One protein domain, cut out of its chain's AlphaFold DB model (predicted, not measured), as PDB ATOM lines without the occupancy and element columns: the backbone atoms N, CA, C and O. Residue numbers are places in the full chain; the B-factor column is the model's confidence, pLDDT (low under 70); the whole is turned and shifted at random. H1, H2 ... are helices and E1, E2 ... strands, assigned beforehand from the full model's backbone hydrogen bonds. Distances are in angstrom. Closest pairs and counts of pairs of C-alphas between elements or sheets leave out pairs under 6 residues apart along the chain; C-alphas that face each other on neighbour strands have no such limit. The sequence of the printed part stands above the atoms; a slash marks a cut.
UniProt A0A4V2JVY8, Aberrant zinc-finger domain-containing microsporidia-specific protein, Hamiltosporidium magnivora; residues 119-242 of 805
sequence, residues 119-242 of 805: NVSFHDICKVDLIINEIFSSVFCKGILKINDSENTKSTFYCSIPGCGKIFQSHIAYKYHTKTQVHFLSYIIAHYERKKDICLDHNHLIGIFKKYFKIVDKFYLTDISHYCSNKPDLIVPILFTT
ATOM      1  N   ASN A 119      36.771 -25.413  18.979       79.94
ATOM      2  CA  ASN A 119      36.558 -25.333  17.533       79.94
ATOM      3  C   ASN A 119      35.131 -25.792  17.191       79.94
ATOM      4  O   ASN A 119      34.614 -26.722  17.813       79.94
ATOM      5  N   VAL A 120      34.511 -25.142  16.211       84.69
ATOM      6  CA  VAL A 120      33.150 -25.411  15.733       84.69
ATOM      7  C   VAL A 120      33.176 -25.419  14.208       84.69
ATOM      8  O   VAL A 120      33.466 -24.388  13.603       84.69
ATOM      9  N   SER A 121      32.861 -26.556  13.585       82.56
ATOM     10  CA  SER A 121      32.775 -26.646  12.126       82.56
ATOM     11  C   SER A 121      31.544 -25.922  11.599       82.56
ATOM     12  O   SER A 121      30.439 -26.148  12.093       82.56
ATOM     13  N   PHE A 122      31.696 -25.130  10.534       82.88
ATOM     14  CA  PHE A 122      30.546 -24.621   9.783       82.88
ATOM     15  C   PHE A 122      29.621 -25.756   9.303       82.88
ATOM     16  O   PHE A 122      28.402 -25.616   9.342       82.88
ATOM     17  N   HIS A 123      30.178 -26.911   8.923       78.06
ATOM     18  CA  HIS A 123      29.383 -28.054   8.473       78.06
ATOM     19  C   HIS A 123      28.540 -28.679   9.603       78.06
ATOM     20  O   HIS A 123      27.470 -29.222   9.332       78.06
ATOM     21  N   ASP A 124      28.963 -28.556  10.865       79.56
ATOM     22  CA  ASP A 124      28.150 -28.976  12.012       79.56
ATOM     23  C   ASP A 124      27.125 -27.914  12.423       79.56
ATOM     24  O   ASP A 124      26.049 -28.275  12.892       79.56
ATOM     25  N   ILE A 125      27.393 -26.622  12.188       81.62
ATOM     26  CA  ILE A 125      26.396 -25.549  12.367       81.62
ATOM     27  C   ILE A 125      25.173 -25.791  11.475       81.62
ATOM     28  O   ILE A 125      24.042 -25.624  11.930       81.62
ATOM     29  N   CYS A 126      25.380 -26.283  10.250       76.19
ATOM     30  CA  CYS A 126      24.299 -26.655   9.336       76.19
ATOM     31  C   CYS A 126      23.353 -27.757   9.865       76.19
ATOM     32  O   CYS A 126      22.299 -27.966   9.267       76.19
ATOM     33  N   LYS A 127      23.719 -28.456  10.953       76.62
ATOM     34  CA  LYS A 127      22.974 -29.580  11.555       76.62
ATOM     35  C   LYS A 127      22.266 -29.224  12.872       76.62
ATOM     36  O   LYS A 127      21.572 -30.072  13.416       76.62
ATOM     37  N   VAL A 128      22.473 -28.017  13.415       76.88
ATOM     38  CA  VAL A 128      21.993 -27.629  14.762       76.88
ATOM     39  C   VAL A 128      20.486 -27.400  14.786       76.88
ATOM     40  O   VAL A 128      19.782 -27.927  15.640       76.88
ATOM     41  N   ASP A 129      20.036 -26.532  13.886       80.88
ATOM     42  CA  ASP A 129      18.689 -25.986  13.780       80.88
ATOM     43  C   ASP A 129      18.582 -25.253  12.428       80.88
ATOM     44  O   ASP A 129      19.590 -24.774  11.893       80.88
ATOM     45  N   LEU A 130      17.373 -25.160  11.872       79.00
ATOM     46  CA  LEU A 130      17.125 -24.530  10.573       79.00
ATOM     47  C   LEU A 130      17.425 -23.026  10.593       79.00
ATOM     48  O   LEU A 130      18.108 -22.532   9.695       79.00
ATOM     49  N   ILE A 131      16.982 -22.306  11.626       80.62
ATOM     50  CA  ILE A 131      17.169 -20.853  11.738       80.62
ATOM     51  C   ILE A 131      18.648 -20.541  12.006       80.62
ATOM     52  O   ILE A 131      19.209 -19.637  11.387       80.62
ATOM     53  N   ILE A 132      19.325 -21.319  12.855       81.75
ATOM     54  CA  ILE A 132      20.775 -21.195  13.087       81.75
ATOM     55  C   ILE A 132      21.575 -21.453  11.798       81.75
ATOM     56  O   ILE A 132      22.507 -20.696  11.505       81.75
ATOM     57  N   ASN A 133      21.202 -22.457  10.998       83.19
ATOM     58  CA  ASN A 133      21.808 -22.692   9.687       83.19
ATOM     59  C   ASN A 133      21.586 -21.486   8.753       83.19
ATOM     60  O   ASN A 133      22.561 -20.949   8.225       83.19
ATOM     61  N   GLU A 134      20.348 -20.998   8.603       80.06
ATOM     62  CA  GLU A 134      20.058 -19.818   7.777       80.06
ATOM     63  C   GLU A 134      20.851 -18.574   8.223       80.06
ATOM     64  O   GLU A 134      21.422 -17.881   7.377       80.06
ATOM     65  N   ILE A 135      20.947 -18.312   9.534       83.56
ATOM     66  CA  ILE A 135      21.705 -17.191  10.116       83.56
ATOM     67  C   ILE A 135      23.169 -17.236   9.670       83.56
ATOM     68  O   ILE A 135      23.670 -16.258   9.110       83.56
ATOM     69  N   PHE A 136      23.861 -18.362   9.874       84.62
ATOM     70  CA  PHE A 136      25.272 -18.484   9.493       84.62
ATOM     71  C   PHE A 136      25.451 -18.517   7.969       84.62
ATOM     72  O   PHE A 136      26.301 -17.793   7.444       84.62
ATOM     73  N   SER A 137      24.614 -19.262   7.242       81.00
ATOM     74  CA  SER A 137      24.613 -19.321   5.773       81.00
ATOM     75  C   SER A 137      24.307 -17.968   5.113       81.00
ATOM     76  O   SER A 137      24.698 -17.738   3.968       81.00
ATOM     77  N   SER A 138      23.671 -17.027   5.825       78.62
ATOM     78  CA  SER A 138      23.398 -15.676   5.316       78.62
ATOM     79  C   SER A 138      24.652 -14.813   5.109       78.62
ATOM     80  O   SER A 138      24.601 -13.884   4.292       78.62
ATOM     81  N   VAL A 139      25.745 -15.139   5.816       78.44
ATOM     82  CA  VAL A 139      27.075 -14.498   5.761       78.44
ATOM     83  C   VAL A 139      28.099 -15.435   5.117       78.44
ATOM     84  O   VAL A 139      28.828 -15.041   4.208       78.44
ATOM     85  N   PHE A 140      28.125 -16.689   5.565       83.88
ATOM     86  CA  PHE A 140      29.007 -17.752   5.096       83.88
ATOM     87  C   PHE A 140      28.276 -18.614   4.064       83.88
ATOM     88  O   PHE A 140      28.001 -19.791   4.294       83.88
ATOM     89  N   CYS A 141      27.914 -18.019   2.927       72.12
ATOM     90  CA  CYS A 141      27.146 -18.704   1.887       72.12
ATOM     91  C   CYS A 141      27.876 -19.981   1.443       72.12
ATOM     92  O   CYS A 141      28.979 -19.909   0.902       72.12
ATOM     93  N   LYS A 142      27.287 -21.153   1.713       69.69
ATOM     94  CA  LYS A 142      27.905 -22.473   1.484       69.69
ATOM     95  C   LYS A 142      29.260 -22.676   2.200       69.69
ATOM     96  O   LYS A 142      30.096 -23.433   1.718       69.69
ATOM     97  N   GLY A 143      29.518 -21.990   3.314       70.12
ATOM     98  CA  GLY A 143      30.825 -21.990   3.988       70.12
ATOM     99  C   GLY A 143      31.881 -21.122   3.294       70.12
ATOM    100  O   GLY A 143      33.070 -21.251   3.572       70.12
ATOM    101  N   ILE A 144      31.479 -20.235   2.377       77.25
ATOM    102  CA  ILE A 144      32.372 -19.290   1.701       77.25
ATOM    103  C   ILE A 144      32.151 -17.887   2.272       77.25
ATOM    104  O   ILE A 144      31.045 -17.349   2.222       77.25
ATOM    105  N   LEU A 145      33.225 -17.258   2.752       83.94
ATOM    106  CA  LEU A 145      33.269 -15.823   3.025       83.94
ATOM    107  C   LEU A 145      33.962 -15.126   1.849       83.94
ATOM    108  O   LEU A 145      35.150 -15.346   1.610       83.94
ATOM    109  N   LYS A 146      33.265 -14.257   1.112       79.19
ATOM    110  CA  LYS A 146      33.933 -13.378   0.136       79.19
ATOM    111  C   LYS A 146      34.823 -12.390   0.896       79.19
ATOM    112  O   LYS A 146      34.304 -11.666   1.742       79.19
ATOM    113  N   ILE A 147      36.125 -12.349   0.599       75.56
ATOM    114  CA  ILE A 147      37.069 -11.395   1.222       75.56
ATOM    115  C   ILE A 147      37.625 -10.354   0.250       75.56
ATOM    116  O   ILE A 147      38.326  -9.445   0.673       75.56
ATOM    117  N   ASN A 148      37.294 -10.445  -1.034       69.50
ATOM    118  CA  ASN A 148      37.550  -9.404  -2.023       69.50
ATOM    119  C   ASN A 148      36.240  -9.038  -2.711       69.50
ATOM    120  O   ASN A 148      35.390  -9.907  -2.921       69.50
ATOM    121  N   ASP A 149      36.113  -7.769  -3.089       53.50
ATOM    122  CA  ASP A 149      35.076  -7.356  -4.025       53.50
ATOM    123  C   ASP A 149      35.427  -7.839  -5.441       53.50
ATOM    124  O   ASP A 149      36.607  -7.948  -5.789       53.50
ATOM    125  N   SER A 150      34.419  -8.186  -6.240       46.38
ATOM    126  CA  SER A 150      34.603  -9.019  -7.443       46.38
ATOM    127  C   SER A 150      35.358  -8.313  -8.574       46.38
ATOM    128  O   SER A 150      35.930  -8.987  -9.430       46.38
ATOM    129  N   GLU A 151      35.348  -6.979  -8.572       43.28
ATOM    130  CA  GLU A 151      35.679  -6.129  -9.726       43.28
ATOM    131  C   GLU A 151      36.889  -5.208  -9.472       43.28
ATOM    132  O   GLU A 151      37.390  -4.559 -10.386       43.28
ATOM    133  N   ASN A 152      37.424  -5.183  -8.244       42.34
ATOM    134  CA  ASN A 152      38.592  -4.369  -7.902       42.34
ATOM    135  C   ASN A 152      39.906  -5.160  -8.042       42.34
ATOM    136  O   ASN A 152      40.148  -6.143  -7.339       42.34
ATOM    137  N   THR A 153      40.814  -4.684  -8.898       43.25
ATOM    138  CA  THR A 153      42.162  -5.265  -9.089       43.25
ATOM    139  C   THR A 153      43.098  -5.036  -7.895       43.25
ATOM    140  O   THR A 153      44.074  -5.767  -7.709       43.25
ATOM    141  N   LYS A 154      42.790  -4.056  -7.035       49.97
ATOM    142  CA  LYS A 154      43.497  -3.803  -5.772       49.97
ATOM    143  C   LYS A 154      43.293  -4.988  -4.824       49.97
ATOM    144  O   LYS A 154      42.166  -5.304  -4.455       49.97
ATOM    145  N   SER A 155      44.373  -5.626  -4.362       54.44
ATOM    146  CA  SER A 155      44.267  -6.783  -3.457       54.44
ATOM    147  C   SER A 155      44.025  -6.392  -1.992       54.44
ATOM    148  O   SER A 155      44.773  -6.792  -1.100       54.44
ATOM    149  N   THR A 156      42.993  -5.588  -1.757       64.06
ATOM    150  CA  THR A 156      42.441  -5.289  -0.434       64.06
ATOM    151  C   THR A 156      41.548  -6.434   0.021       64.06
ATOM    152  O   THR A 156      40.610  -6.798  -0.684       64.06
ATOM    153  N   PHE A 157      41.825  -6.979   1.199       69.94
ATOM    154  CA  PHE A 157      41.017  -8.006   1.843       69.94
ATOM    155  C   PHE A 157      40.050  -7.341   2.825       69.94
ATOM    156  O   PHE A 157      40.480  -6.587   3.697       69.94
ATOM    157  N   TYR A 158      38.758  -7.604   2.696       74.94
ATOM    158  CA  TYR A 158      37.699  -7.073   3.545       74.94
ATOM    159  C   TYR A 158      37.199  -8.146   4.514       74.94
ATOM    160  O   TYR A 158      36.980  -9.300   4.140       74.94
ATOM    161  N   CYS A 159      37.001  -7.773   5.778       80.38
ATOM    162  CA  CYS A 159      36.316  -8.620   6.742       80.38
ATOM    163  C   CYS A 159      34.803  -8.411   6.644       80.38
ATOM    164  O   CYS A 159      34.212  -7.636   7.398       80.38
ATOM    165  N   SER A 160      34.191  -9.160   5.725       74.88
ATOM    166  CA  SER A 160      32.747  -9.205   5.442       74.88
ATOM    167  C   SER A 160      31.881  -9.767   6.583       74.88
ATOM    168  O   SER A 160      30.701 -10.041   6.379       74.88
ATOM    169  N   ILE A 161      32.446  -9.967   7.777       81.94
ATOM    170  CA  ILE A 161      31.702 -10.397   8.962       81.94
ATOM    171  C   ILE A 161      30.924  -9.185   9.505       81.94
ATOM    172  O   ILE A 161      31.539  -8.142   9.772       81.94
ATOM    173  N   PRO A 162      29.595  -9.296   9.707       76.12
ATOM    174  CA  PRO A 162      28.787  -8.237  10.297       76.12
ATOM    175  C   PRO A 162      29.380  -7.668  11.590       76.12
ATOM    176  O   PRO A 162      29.843  -8.396  12.464       76.12
ATOM    177  N   GLY A 163      29.380  -6.339  11.696       66.12
ATOM    178  CA  GLY A 163      29.947  -5.619  12.838       66.12
ATOM    179  C   GLY A 163      31.477  -5.496  12.853       66.12
ATOM    180  O   GLY A 163      31.994  -4.818  13.735       66.12
ATOM    181  N   CYS A 164      32.216  -6.083  11.897       76.06
ATOM    182  CA  CYS A 164      33.662  -5.857  11.784       76.06
ATOM    183  C   CYS A 164      34.042  -4.774  10.768       76.06
ATOM    184  O   CYS A 164      34.728  -3.822  11.132       76.06
ATOM    185  N   GLY A 165      33.699  -4.955   9.488       61.38
ATOM    186  CA  GLY A 165      33.926  -3.965   8.426       61.38
ATOM    187  C   GLY A 165      35.380  -3.529   8.168       61.38
ATOM    188  O   GLY A 165      35.593  -2.485   7.556       61.38
ATOM    189  N   LYS A 166      36.395  -4.276   8.627       68.56
ATOM    190  CA  LYS A 166      37.809  -3.877   8.486       68.56
ATOM    191  C   LYS A 166      38.382  -4.227   7.110       68.56
ATOM    192  O   LYS A 166      38.121  -5.307   6.586       68.56
ATOM    193  N   ILE A 167      39.206  -3.332   6.563       76.69
ATOM    194  CA  ILE A 167      39.915  -3.490   5.283       76.69
ATOM    195  C   ILE A 167      41.416  -3.671   5.557       76.69
ATOM    196  O   ILE A 167      41.992  -2.957   6.375       76.69
ATOM    197  N   PHE A 168      42.058  -4.600   4.850       73.19
ATOM    198  CA  PHE A 168      43.465  -4.964   5.015       73.19
ATOM    199  C   PHE A 168      44.179  -4.979   3.662       73.19
ATOM    200  O   PHE A 168      43.755  -5.664   2.737       73.19
ATOM    201  N   GLN A 169      45.310  -4.283   3.541       72.25
ATOM    202  CA  GLN A 169      46.121  -4.298   2.312       72.25
ATOM    203  C   GLN A 169      47.016  -5.550   2.194       72.25
ATOM    204  O   GLN A 169      47.532  -5.855   1.121       72.25
ATOM    205  N   SER A 170      47.186  -6.302   3.288       76.00
ATOM    206  CA  SER A 170      47.988  -7.527   3.344       76.00
ATOM    207  C   SER A 170      47.148  -8.728   3.759       76.00
ATOM    208  O   SER A 170      46.390  -8.681   4.730       76.00
ATOM    209  N   HIS A 171      47.363  -9.848   3.068       74.00
ATOM    210  CA  HIS A 171      46.715 -11.114   3.392       74.00
ATOM    211  C   HIS A 171      47.152 -11.632   4.775       74.00
ATOM    212  O   HIS A 171      46.403 -12.348   5.432       74.00
ATOM    213  N   ILE A 172      48.361 -11.277   5.231       77.44
ATOM    214  CA  ILE A 172      48.891 -11.680   6.540       77.44
ATOM    215  C   ILE A 172      48.150 -10.929   7.650       77.44
ATOM    216  O   ILE A 172      47.708 -11.551   8.612       77.44
ATOM    217  N   ALA A 173      47.927  -9.622   7.474       74.94
ATOM    218  CA  ALA A 173      47.144  -8.813   8.406       74.94
ATOM    219  C   ALA A 173      45.694  -9.320   8.513       74.94
ATOM    220  O   ALA A 173      45.179  -9.455   9.620       74.94
ATOM    221  N   TYR A 174      45.079  -9.704   7.385       82.62
ATOM    222  CA  TYR A 174      43.760 -10.343   7.372       82.62
ATOM    223  C   TYR A 174      43.737 -11.671   8.158       82.62
ATOM    224  O   TYR A 174      42.906 -11.842   9.047       82.62
ATOM    225  N   LYS A 175      44.687 -12.584   7.889       82.38
ATOM    226  CA  LYS A 175      44.824 -13.871   8.605       82.38
ATOM    227  C   LYS A 175      45.101 -13.705  10.104       82.38
ATOM    228  O   LYS A 175      44.710 -14.562  10.891       82.38
ATOM    229  N   TYR A 176      45.831 -12.659  10.496       80.50
ATOM    230  CA  TYR A 176      46.073 -12.345  11.902       80.50
ATOM    231  C   TYR A 176      44.772 -11.877  12.557       80.50
ATOM    232  O   TYR A 176      44.342 -12.461  13.545       80.50
ATOM    233  N   HIS A 177      44.109 -10.889  11.952       83.88
ATOM    234  CA  HIS A 177      42.852 -10.322  12.428       83.88
ATOM    235  C   HIS A 177      41.755 -11.377  12.652       83.88
ATOM    236  O   HIS A 177      41.148 -11.371  13.721       83.88
ATOM    237  N   THR A 178      41.524 -12.303  11.714       83.12
ATOM    238  CA  THR A 178      40.490 -13.342  11.882       83.12
ATOM    239  C   THR A 178      40.789 -14.309  13.031       83.12
ATOM    240  O   THR A 178      39.857 -14.755  13.701       83.12
ATOM    241  N   LYS A 179      42.070 -14.580  13.322       80.44
ATOM    242  CA  LYS A 179      42.493 -15.413  14.462       80.44
ATOM    243  C   LYS A 179      42.469 -14.687  15.809       80.44
ATOM    244  O   LYS A 179      42.203 -15.328  16.825       80.44
ATOM    245  N   THR A 180      42.824 -13.402  15.854       75.75
ATOM    246  CA  THR A 180      43.094 -12.688  17.118       75.75
ATOM    247  C   THR A 180      41.990 -11.732  17.545       75.75
ATOM    248  O   THR A 180      41.790 -11.554  18.746       75.75
ATOM    249  N   GLN A 181      41.246 -11.138  16.608       80.38
ATOM    250  CA  GLN A 181      40.145 -10.241  16.938       80.38
ATOM    251  C   GLN A 181      38.849 -11.028  17.138       80.38
ATOM    252  O   GLN A 181      38.445 -11.826  16.296       80.38
ATOM    253  N   VAL A 182      38.171 -10.749  18.249       82.06
ATOM    254  CA  VAL A 182      36.856 -11.306  18.567       82.06
ATOM    255  C   VAL A 182      35.773 -10.667  17.690       82.06
ATOM    256  O   VAL A 182      35.705  -9.442  17.563       82.06
ATOM    257  N   HIS A 183      34.913 -11.509  17.125       85.69
ATOM    258  CA  HIS A 183      33.679 -11.148  16.426       85.69
ATOM    259  C   HIS A 183      32.471 -11.543  17.290       85.69
ATOM    260  O   HIS A 183      32.535 -12.530  18.018       85.69
ATOM    261  N   PHE A 184      31.365 -10.803  17.231       86.56
ATOM    262  CA  PHE A 184      30.190 -11.076  18.070       86.56
ATOM    263  C   PHE A 184      29.143 -11.876  17.294       86.56
ATOM    264  O   PHE A 184      28.753 -11.476  16.196       86.56
ATOM    265  N   LEU A 185      28.662 -12.983  17.871       86.44
ATOM    266  CA  LEU A 185      27.597 -13.793  17.268       86.44
ATOM    267  C   LEU A 185      26.292 -12.989  17.101       86.44
ATOM    268  O   LEU A 185      25.630 -13.094  16.069       86.44
ATOM    269  N   SER A 186      25.978 -12.111  18.058       82.06
ATOM    270  CA  SER A 186      24.825 -11.203  18.009       82.06
ATOM    271  C   SER A 186      24.788 -10.330  16.749       82.06
ATOM    272  O   SER A 186      23.722 -10.145  16.174       82.06
ATOM    273  N   TYR A 187      25.931  -9.857  16.233       83.31
ATOM    274  CA  TYR A 187      25.951  -9.067  14.994       83.31
ATOM    275  C   TYR A 187      25.602  -9.879  13.738       83.31
ATOM    276  O   TYR A 187      25.139  -9.285  12.764       83.31
ATOM    277  N   ILE A 188      25.788 -11.205  13.745       82.56
ATOM    278  CA  ILE A 188      25.341 -12.082  12.650       82.56
ATOM    279  C   ILE A 188      23.830 -12.313  12.743       82.56
ATOM    280  O   ILE A 188      23.145 -12.169  11.732       82.56
ATOM    281  N   ILE A 189      23.293 -12.561  13.944       80.31
ATOM    282  CA  ILE A 189      21.840 -12.686  14.169       80.31
ATOM    283  C   ILE A 189      21.137 -11.383  13.754       80.31
ATOM    284  O   ILE A 189      20.298 -11.395  12.857       80.31
ATOM    285  N   ALA A 190      21.587 -10.237  14.273       75.06
ATOM    286  CA  ALA A 190      21.082  -8.919  13.892       75.06
ATOM    287  C   ALA A 190      21.330  -8.557  12.413       75.06
ATOM    288  O   ALA A 190      20.738  -7.606  11.906       75.06
ATOM    289  N   HIS A 191      22.242  -9.223  11.693       78.56
ATOM    290  CA  HIS A 191      22.356  -9.068  10.234       78.56
ATOM    291  C   HIS A 191      21.298  -9.895   9.501       78.56
ATOM    292  O   HIS A 191      20.744  -9.415   8.513       78.56
ATOM    293  N   TYR A 192      21.006 -11.100   9.991       79.00
ATOM    294  CA  TYR A 192      19.972 -11.966   9.443       79.00
ATOM    295  C   TYR A 192      18.573 -11.353   9.595       79.00
ATOM    296  O   TYR A 192      17.857 -11.244   8.602       79.00
ATOM    297  N   GLU A 193      18.243 -10.833  10.783       79.06
ATOM    298  CA  GLU A 193      17.019 -10.054  11.041       79.06
ATOM    299  C   GLU A 193      16.812  -8.949   9.995       79.06
ATOM    300  O   GLU A 193      15.865  -8.996   9.218       79.06
ATOM    301  N   ARG A 194      17.772  -8.019   9.865       75.44
ATOM    302  CA  ARG A 194      17.753  -6.909   8.881       75.44
ATOM    303  C   ARG A 194      17.872  -7.347   7.408       75.44
ATOM    304  O   ARG A 194      17.930  -6.507   6.504       75.44
ATOM    305  N   LYS A 195      17.984  -8.649   7.138       71.06
ATOM    306  CA  LYS A 195      18.003  -9.238   5.789       71.06
ATOM    307  C   LYS A 195      16.699  -9.972   5.459       71.06
ATOM    308  O   LYS A 195      16.397 -10.095   4.276       71.06
ATOM    309  N   LYS A 196      15.950 -10.432   6.467       73.38
ATOM    310  CA  LYS A 196      14.652 -11.119   6.340       73.38
ATOM    311  C   LYS A 196      13.451 -10.290   6.833       73.38
ATOM    312  O   LYS A 196      12.328 -10.710   6.601       73.38
ATOM    313  N   ASP A 197      13.699  -9.153   7.486       71.69
ATOM    314  CA  ASP A 197      12.725  -8.294   8.183       71.69
ATOM    315  C   ASP A 197      11.918  -9.035   9.269       71.69
ATOM    316  O   ASP A 197      10.693  -9.010   9.330       71.69
ATOM    317  N   ILE A 198      12.654  -9.747  10.129       73.25
ATOM    318  CA  ILE A 198      12.126 -10.558  11.236       73.25
ATOM    319  C   ILE A 198      12.776 -10.157  12.562       73.25
ATOM    320  O   ILE A 198      13.920  -9.710  12.584       73.25
ATOM    321  N   CYS A 199      12.066 -10.372  13.670       76.06
ATOM    322  CA  CYS A 199      12.584 -10.209  15.030       76.06
ATOM    323  C   CYS A 199      12.899 -11.585  15.632       76.06
ATOM    324  O   CYS A 199      12.048 -12.474  15.596       76.06
ATOM    325  N   LEU A 200      14.093 -11.765  16.198       75.38
ATOM    326  CA  LEU A 200      14.570 -13.035  16.743       75.38
ATOM    327  C   LEU A 200      15.122 -12.858  18.162       75.38
ATOM    328  O   LEU A 200      15.948 -11.979  18.421       75.38
ATOM    329  N   ASP A 201      14.737 -13.744  19.087       78.38
ATOM    330  CA  ASP A 201      15.337 -13.752  20.425       78.38
ATOM    331  C   ASP A 201      16.807 -14.200  20.347       78.38
ATOM    332  O   ASP A 201      17.151 -15.385  20.283       78.38
ATOM    333  N   HIS A 202      17.682 -13.198  20.380       79.69
ATOM    334  CA  HIS A 202      19.127 -13.339  20.426       79.69
ATOM    335  C   HIS A 202      19.597 -14.206  21.599       79.69
ATOM    336  O   HIS A 202      20.528 -14.993  21.434       79.69
ATOM    337  N   ASN A 203      18.987 -14.076  22.781       79.44
ATOM    338  CA  ASN A 203      19.387 -14.839  23.963       79.44
ATOM    339  C   ASN A 203      18.987 -16.308  23.814       79.44
ATOM    340  O   ASN A 203      19.787 -17.187  24.134       79.44
ATOM    341  N   HIS A 204      17.796 -16.579  23.275       82.50
ATOM    342  CA  HIS A 204      17.330 -17.938  23.000       82.50
ATOM    343  C   HIS A 204      18.204 -18.644  21.952       82.50
ATOM    344  O   HIS A 204      18.721 -19.731  22.216       82.50
ATOM    345  N   LEU A 205      18.455 -18.005  20.803       80.88
ATOM    346  CA  LEU A 205      19.288 -18.567  19.731       80.88
ATOM    347  C   LEU A 205      20.743 -18.790  20.170       80.88
ATOM    348  O   LEU A 205      21.319 -19.848  19.906       80.88
ATOM    349  N   ILE A 206      21.335 -17.832  20.894       86.19
ATOM    350  CA  ILE A 206      22.674 -18.001  21.477       86.19
ATOM    351  C   ILE A 206      22.652 -19.099  22.552       86.19
ATOM    352  O   ILE A 206      23.599 -19.878  22.635       86.19
ATOM    353  N   GLY A 207      21.572 -19.229  23.325       80.75
ATOM    354  CA  GLY A 207      21.360 -20.314  24.284       80.75
ATOM    355  C   GLY A 207      21.364 -21.700  23.631       80.75
ATOM    356  O   GLY A 207      22.108 -22.576  24.077       80.75
ATOM    357  N   ILE A 208      20.613 -21.886  22.538       82.25
ATOM    358  CA  ILE A 208      20.615 -23.122  21.733       82.25
ATOM    359  C   ILE A 208      22.029 -23.412  21.218       82.25
ATOM    360  O   ILE A 208      22.560 -24.500  21.451       82.25
ATOM    361  N   PHE A 209      22.677 -22.427  20.587       85.50
ATOM    362  CA  PHE A 209      24.019 -22.573  20.016       85.50
ATOM    363  C   PHE A 209      25.068 -22.959  21.076       85.50
ATOM    364  O   PHE A 209      25.856 -23.890  20.880       85.50
ATOM    365  N   LYS A 210      25.046 -22.295  22.242       86.25
ATOM    366  CA  LYS A 210      25.929 -22.596  23.381       86.25
ATOM    367  C   LYS A 210      25.654 -23.972  23.979       86.25
ATOM    368  O   LYS A 210      26.615 -24.662  24.317       86.25
ATOM    369  N   LYS A 211      24.386 -24.390  24.082       83.56
ATOM    370  CA  LYS A 211      23.989 -25.715  24.587       83.56
ATOM    371  C   LYS A 211      24.463 -26.829  23.653       83.56
ATOM    372  O   LYS A 211      25.117 -27.759  24.119       83.56
ATOM    373  N   TYR A 212      24.192 -26.709  22.352       85.62
ATOM    374  CA  TYR A 212      24.547 -27.715  21.345       85.62
ATOM    375  C   TYR A 212      26.067 -27.910  21.261       85.62
ATOM    376  O   TYR A 212      26.578 -29.014  21.453       85.62
ATOM    377  N   PHE A 213      26.823 -26.824  21.075       83.50
ATOM    378  CA  PHE A 213      28.280 -26.904  20.961       83.50
ATOM    379  C   PHE A 213      29.025 -26.929  22.299       83.50
ATOM    380  O   PHE A 213      30.242 -27.111  22.292       83.50
ATOM    381  N   LYS A 214      28.350 -26.807  23.449       80.94
ATOM    382  CA  LYS A 214      28.968 -26.699  24.786       80.94
ATOM    383  C   LYS A 214      30.003 -25.555  24.846       80.94
ATOM    384  O   LYS A 214      31.173 -25.781  25.153       80.94
ATOM    385  N   ILE A 215      29.581 -24.339  24.486       81.69
ATOM    386  CA  ILE A 215      30.423 -23.125  24.444       81.69
ATOM    387  C   ILE A 215      30.165 -22.265  25.684       81.69
ATOM    388  O   ILE A 215      29.027 -21.884  25.949       81.69
ATOM    389  N   VAL A 216      31.229 -21.901  26.404       73.94
ATOM    390  CA  VAL A 216      31.150 -21.027  27.592       73.94
ATOM    391  C   VAL A 216      31.087 -19.548  27.197       73.94
ATOM    392  O   VAL A 216      30.213 -18.816  27.655       73.94
ATOM    393  N   ASP A 217      31.989 -19.120  26.315       71.06
ATOM    394  CA  ASP A 217      32.191 -17.719  25.932       71.06
ATOM    395  C   ASP A 217      32.644 -17.633  24.461       71.06
ATOM    396  O   ASP A 217      31.813 -17.420  23.572       71.06
ATOM    397  N   LYS A 218      33.936 -17.873  24.199       85.25
ATOM    398  CA  LYS A 218      34.572 -17.733  22.881       85.25
ATOM    399  C   LYS A 218      34.812 -19.080  22.194       85.25
ATOM    400  O   LYS A 218      35.126 -20.078  22.841       85.25
ATOM    401  N   PHE A 219      34.700 -19.086  20.868       88.44
ATOM    402  CA  PHE A 219      34.902 -20.256  20.006       88.44
ATOM    403  C   PHE A 219      35.601 -19.867  18.696       88.44
ATOM    404  O   PHE A 219      35.589 -18.699  18.302       88.44
ATOM    405  N   TYR A 220      36.211 -20.837  18.018       89.19
ATOM    406  CA  TYR A 220      36.710 -20.666  16.652       89.19
ATOM    407  C   TYR A 220      35.751 -21.332  15.665       89.19
ATOM    408  O   TYR A 220      35.520 -22.536  15.755       89.19
ATOM    409  N   LEU A 221      35.237 -20.570  14.701       89.81
ATOM    410  CA  LEU A 221      34.537 -21.115  13.539       89.81
ATOM    411  C   LEU A 221      35.570 -21.649  12.535       89.81
ATOM    412  O   LEU A 221      36.435 -20.889  12.088       89.81
ATOM    413  N   THR A 222      35.490 -22.936  12.196       83.69
ATOM    414  CA  THR A 222      36.343 -23.616  11.207       83.69
ATOM    415  C   THR A 222      35.588 -23.903   9.908       83.69
ATOM    416  O   THR A 222      34.382 -23.681   9.801       83.69
ATOM    417  N   ASP A 223      36.324 -24.386   8.903       75.44
ATOM    418  CA  ASP A 223      35.793 -24.876   7.620       75.44
ATOM    419  C   ASP A 223      35.123 -23.805   6.744       75.44
ATOM    420  O   ASP A 223      34.328 -24.100   5.854       75.44
ATOM    421  N   ILE A 224      35.528 -22.548   6.956       80.56
ATOM    422  CA  ILE A 224      35.233 -21.417   6.078       80.56
ATOM    423  C   ILE A 224      36.343 -21.261   5.031       80.56
ATOM    424  O   ILE A 224      37.521 -21.122   5.376       80.56
ATOM    425  N   SER A 225      35.965 -21.223   3.749       82.06
ATOM    426  CA  SER A 225      36.848 -20.763   2.672       82.06
ATOM    427  C   SER A 225      36.706 -19.255   2.490       82.06
ATOM    428  O   SER A 225      35.617 -18.736   2.245       82.06
ATOM    429  N   HIS A 226      37.814 -18.532   2.596       85.50
ATOM    430  CA  HIS A 226      37.871 -17.093   2.400       85.50
ATOM    431  C   HIS A 226      38.281 -16.803   0.950       85.50
ATOM    432  O   HIS A 226      39.462 -16.878   0.588       85.50
ATOM    433  N   TYR A 227      37.282 -16.511   0.119       79.19
ATOM    434  CA  TYR A 227      37.380 -16.451  -1.339       79.19
ATOM    435  C   TYR A 227      37.963 -15.135  -1.866       79.19
ATOM    436  O   TYR A 227      37.539 -14.041  -1.475       79.19
ATOM    437  N   CYS A 228      38.867 -15.264  -2.838       74.69
ATOM    438  CA  CYS A 228      39.423 -14.176  -3.634       74.69
ATOM    439  C   CYS A 228      39.468 -14.600  -5.116       74.69
ATOM    440  O   CYS A 228      40.041 -15.634  -5.444       74.69
ATOM    441  N   SER A 229      38.919 -13.795  -6.028       68.62
ATOM    442  CA  SER A 229      38.937 -14.082  -7.477       68.62
ATOM    443  C   SER A 229      40.352 -14.093  -8.073       68.62
ATOM    444  O   SER A 229      40.646 -14.854  -8.997       68.62
ATOM    445  N   ASN A 230      41.242 -13.263  -7.523       64.00
ATOM    446  CA  ASN A 230      42.585 -13.010  -8.051       64.00
ATOM    447  C   ASN A 230      43.717 -13.678  -7.251       64.00
ATOM    448  O   ASN A 230      44.885 -13.528  -7.609       64.00
ATOM    449  N   LYS A 231      43.416 -14.392  -6.155       67.50
ATOM    450  CA  LYS A 231      44.414 -15.080  -5.313       67.50
ATOM    451  C   LYS A 231      43.851 -16.396  -4.758       67.50
ATOM    452  O   LYS A 231      42.656 -16.472  -4.517       67.50
ATOM    453  N   PRO A 232      44.674 -17.427  -4.501       68.00
ATOM    454  CA  PRO A 232      44.162 -18.727  -4.062       68.00
ATOM    455  C   PRO A 232      43.529 -18.681  -2.658       68.00
ATOM    456  O   PRO A 232      44.239 -18.343  -1.706       68.00
ATOM    457  N   ASP A 233      42.260 -19.102  -2.537       71.75
ATOM    458  CA  ASP A 233      41.414 -19.158  -1.322       71.75
ATOM    459  C   ASP A 233      42.183 -19.377  -0.002       71.75
ATOM    460  O   ASP A 233      43.054 -20.248   0.087       71.75
ATOM    461  N   LEU A 234      41.859 -18.626   1.053       77.50
ATOM    462  CA  LEU A 234      42.473 -18.799   2.378       77.50
ATOM    463  C   LEU A 234      41.553 -19.614   3.296       77.50
ATOM    464  O   LEU A 234      40.367 -19.332   3.369       77.50
ATOM    465  N   ILE A 235      42.097 -20.565   4.056       75.31
ATOM    466  CA  ILE A 235      41.369 -21.244   5.141       75.31
ATOM    467  C   ILE A 235      42.040 -20.852   6.451       75.31
ATOM    468  O   ILE A 235      43.223 -21.135   6.655       75.31
ATOM    469  N   VAL A 236      41.306 -20.140   7.306       80.38
ATOM    470  CA  VAL A 236      41.763 -19.659   8.614       80.38
ATOM    471  C   VAL A 236      40.564 -19.611   9.566       80.38
ATOM    472  O   VAL A 236      39.531 -19.082   9.175       80.38
ATOM    473  N   PRO A 237      40.674 -20.116  10.810       84.56
ATOM    474  CA  PRO A 237      39.581 -20.031  11.769       84.56
ATOM    475  C   PRO A 237      39.245 -18.584  12.141       84.56
ATOM    476  O   PRO A 237      40.140 -17.746  12.281       84.56
ATOM    477  N   ILE A 238      37.958 -18.323  12.364       88.75
ATOM    478  CA  ILE A 238      37.435 -17.016  12.774       88.75
ATOM    479  C   ILE A 238      37.099 -17.059  14.267       88.75
ATOM    480  O   ILE A 238      36.313 -17.903  14.699       88.75
ATOM    481  N   LEU A 239      37.669 -16.153  15.062       88.81
ATOM    482  CA  LEU A 239      37.384 -16.047  16.495       88.81
ATOM    483  C   LEU A 239      36.057 -15.319  16.760       88.81
ATOM    484  O   LEU A 239      35.923 -14.133  16.450       88.81
ATOM    485  N   PHE A 240      35.122 -16.008  17.413       89.69
ATOM    486  CA  PHE A 240      33.835 -15.474  17.862       89.69
ATOM    487  C   PHE A 240      33.696 -15.464  19.390       89.69
ATOM    488  O   PHE A 240      34.323 -16.263  20.086       89.69
ATOM    489  N   THR A 241      32.826 -14.587  19.897       86.50
ATOM    490  CA  THR A 241      32.258 -14.610  21.252       86.50
ATOM    491  C   THR A 241      30.740 -14.788  21.210       86.50
ATOM    492  O   THR A 241      30.068 -14.385  20.254       86.50
ATOM    493  N   THR A 242      30.217 -15.379  22.280       82.31
ATOM    494  CA  THR A 242      28.789 -15.472  22.609       82.31
ATOM    495  C   THR A 242      28.368 -14.477  23.701       82.31
ATOM    496  O   THR A 242      27.243 -14.545  24.191       82.31
TER     497      THR A 242
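This is residues 119 to 242 of the 805 residues of the protein "Aberrant zinc-finger domain-containing microsporidia-specific protein" of Hamiltosporidium magnivora (UniProt A0A4V2JVY8). Two small sheets, E1 E3 E5 and the pair E2 E4, come with a loose group of four helices, H1, H2, H4 and H5, toward one end of the longest axis; H3, whose residues 175 to 180 pack at the edge strand E5, lies with the pair E2 E4 toward the other end, where the loop round Thr 153 reaches farthest. E3 runs on into E4 at 70 degrees, joining the two sheets. The printed part has 124 residues, with five named helices and five named strands in the order E1 H1 H2 E2 H3 H4 H5 E3 E4 E5. The larger sheet, order E1 E3 E5, is mixed, the pair is parallel, and the class is mixed, helices and strands. The whole is compact, with a radius of gyration of the C-alphas of 14.4 A and spans of 42 by 30 by 21 A.

In the larger sheet, E3, residues 218 to 222, is the inner strand between edge strands E1, residues 119 to 121, and E5, residues 238 to 241. E1 and E3 are parallel, with N 120 and O 220 2.8 A apart. E3 and E5 are antiparallel, with N 221 and O 238 2.9 A apart. E2, residues 144 to 146, and E4, residues 225 to 227, are parallel, with N 145 and O 225 2.9 A apart. H3, residues 171 to 180, only grazes the larger sheet with residues 175 to 180; its closest C-alphas to E5 are those of Thr 178 and Ile 238, 4.9 A. H3 touches no helix. H4, residues 185 to 196, touches H2, residues 130 to 137, with residues 188 to 192 alone; the closest C-alphas are those of Ile 135 and Tyr 192, 5.5 A, and the lines are about perpendicular at 80 degrees. H4 also touches H5, residues 202 to 213, opposite ways at a steep tilt of 58 degrees, closest at the C-alphas of Ser 186 and His 202, 6.5 A. H1, residues 122 to 125, and H2 only just touch, with 3 pairs of C-alphas within 8 A, the closest those of Ile 125 and Asn 133, 6.0 A. Every O i to N i+4 pair is within hydrogen-bond range in H2 and H5, 5 of 6 in H3 and 7 of 8 in H4; H1 is too short for such a pair.

E1 begins at C-alpha 119, (36.558, -25.333, 17.533). E3 is 13.2 A long and E5 10.2 A, ending at C-alpha 241, (32.258, -14.610, 21.252). H4 is 17.2 A long, H5 16.4 A, H3 14.3 A and H2 10.3 A.

The C-alphas farthest apart are those of Thr 153 and Lys 211, 43.4 A. The printed part has no cut. The link from E2 to H3, 24 residues, is long. Mean pLDDT of the printed part is 77.1; 18 residues are under 70, among them 148 to 157 and 229 to 232.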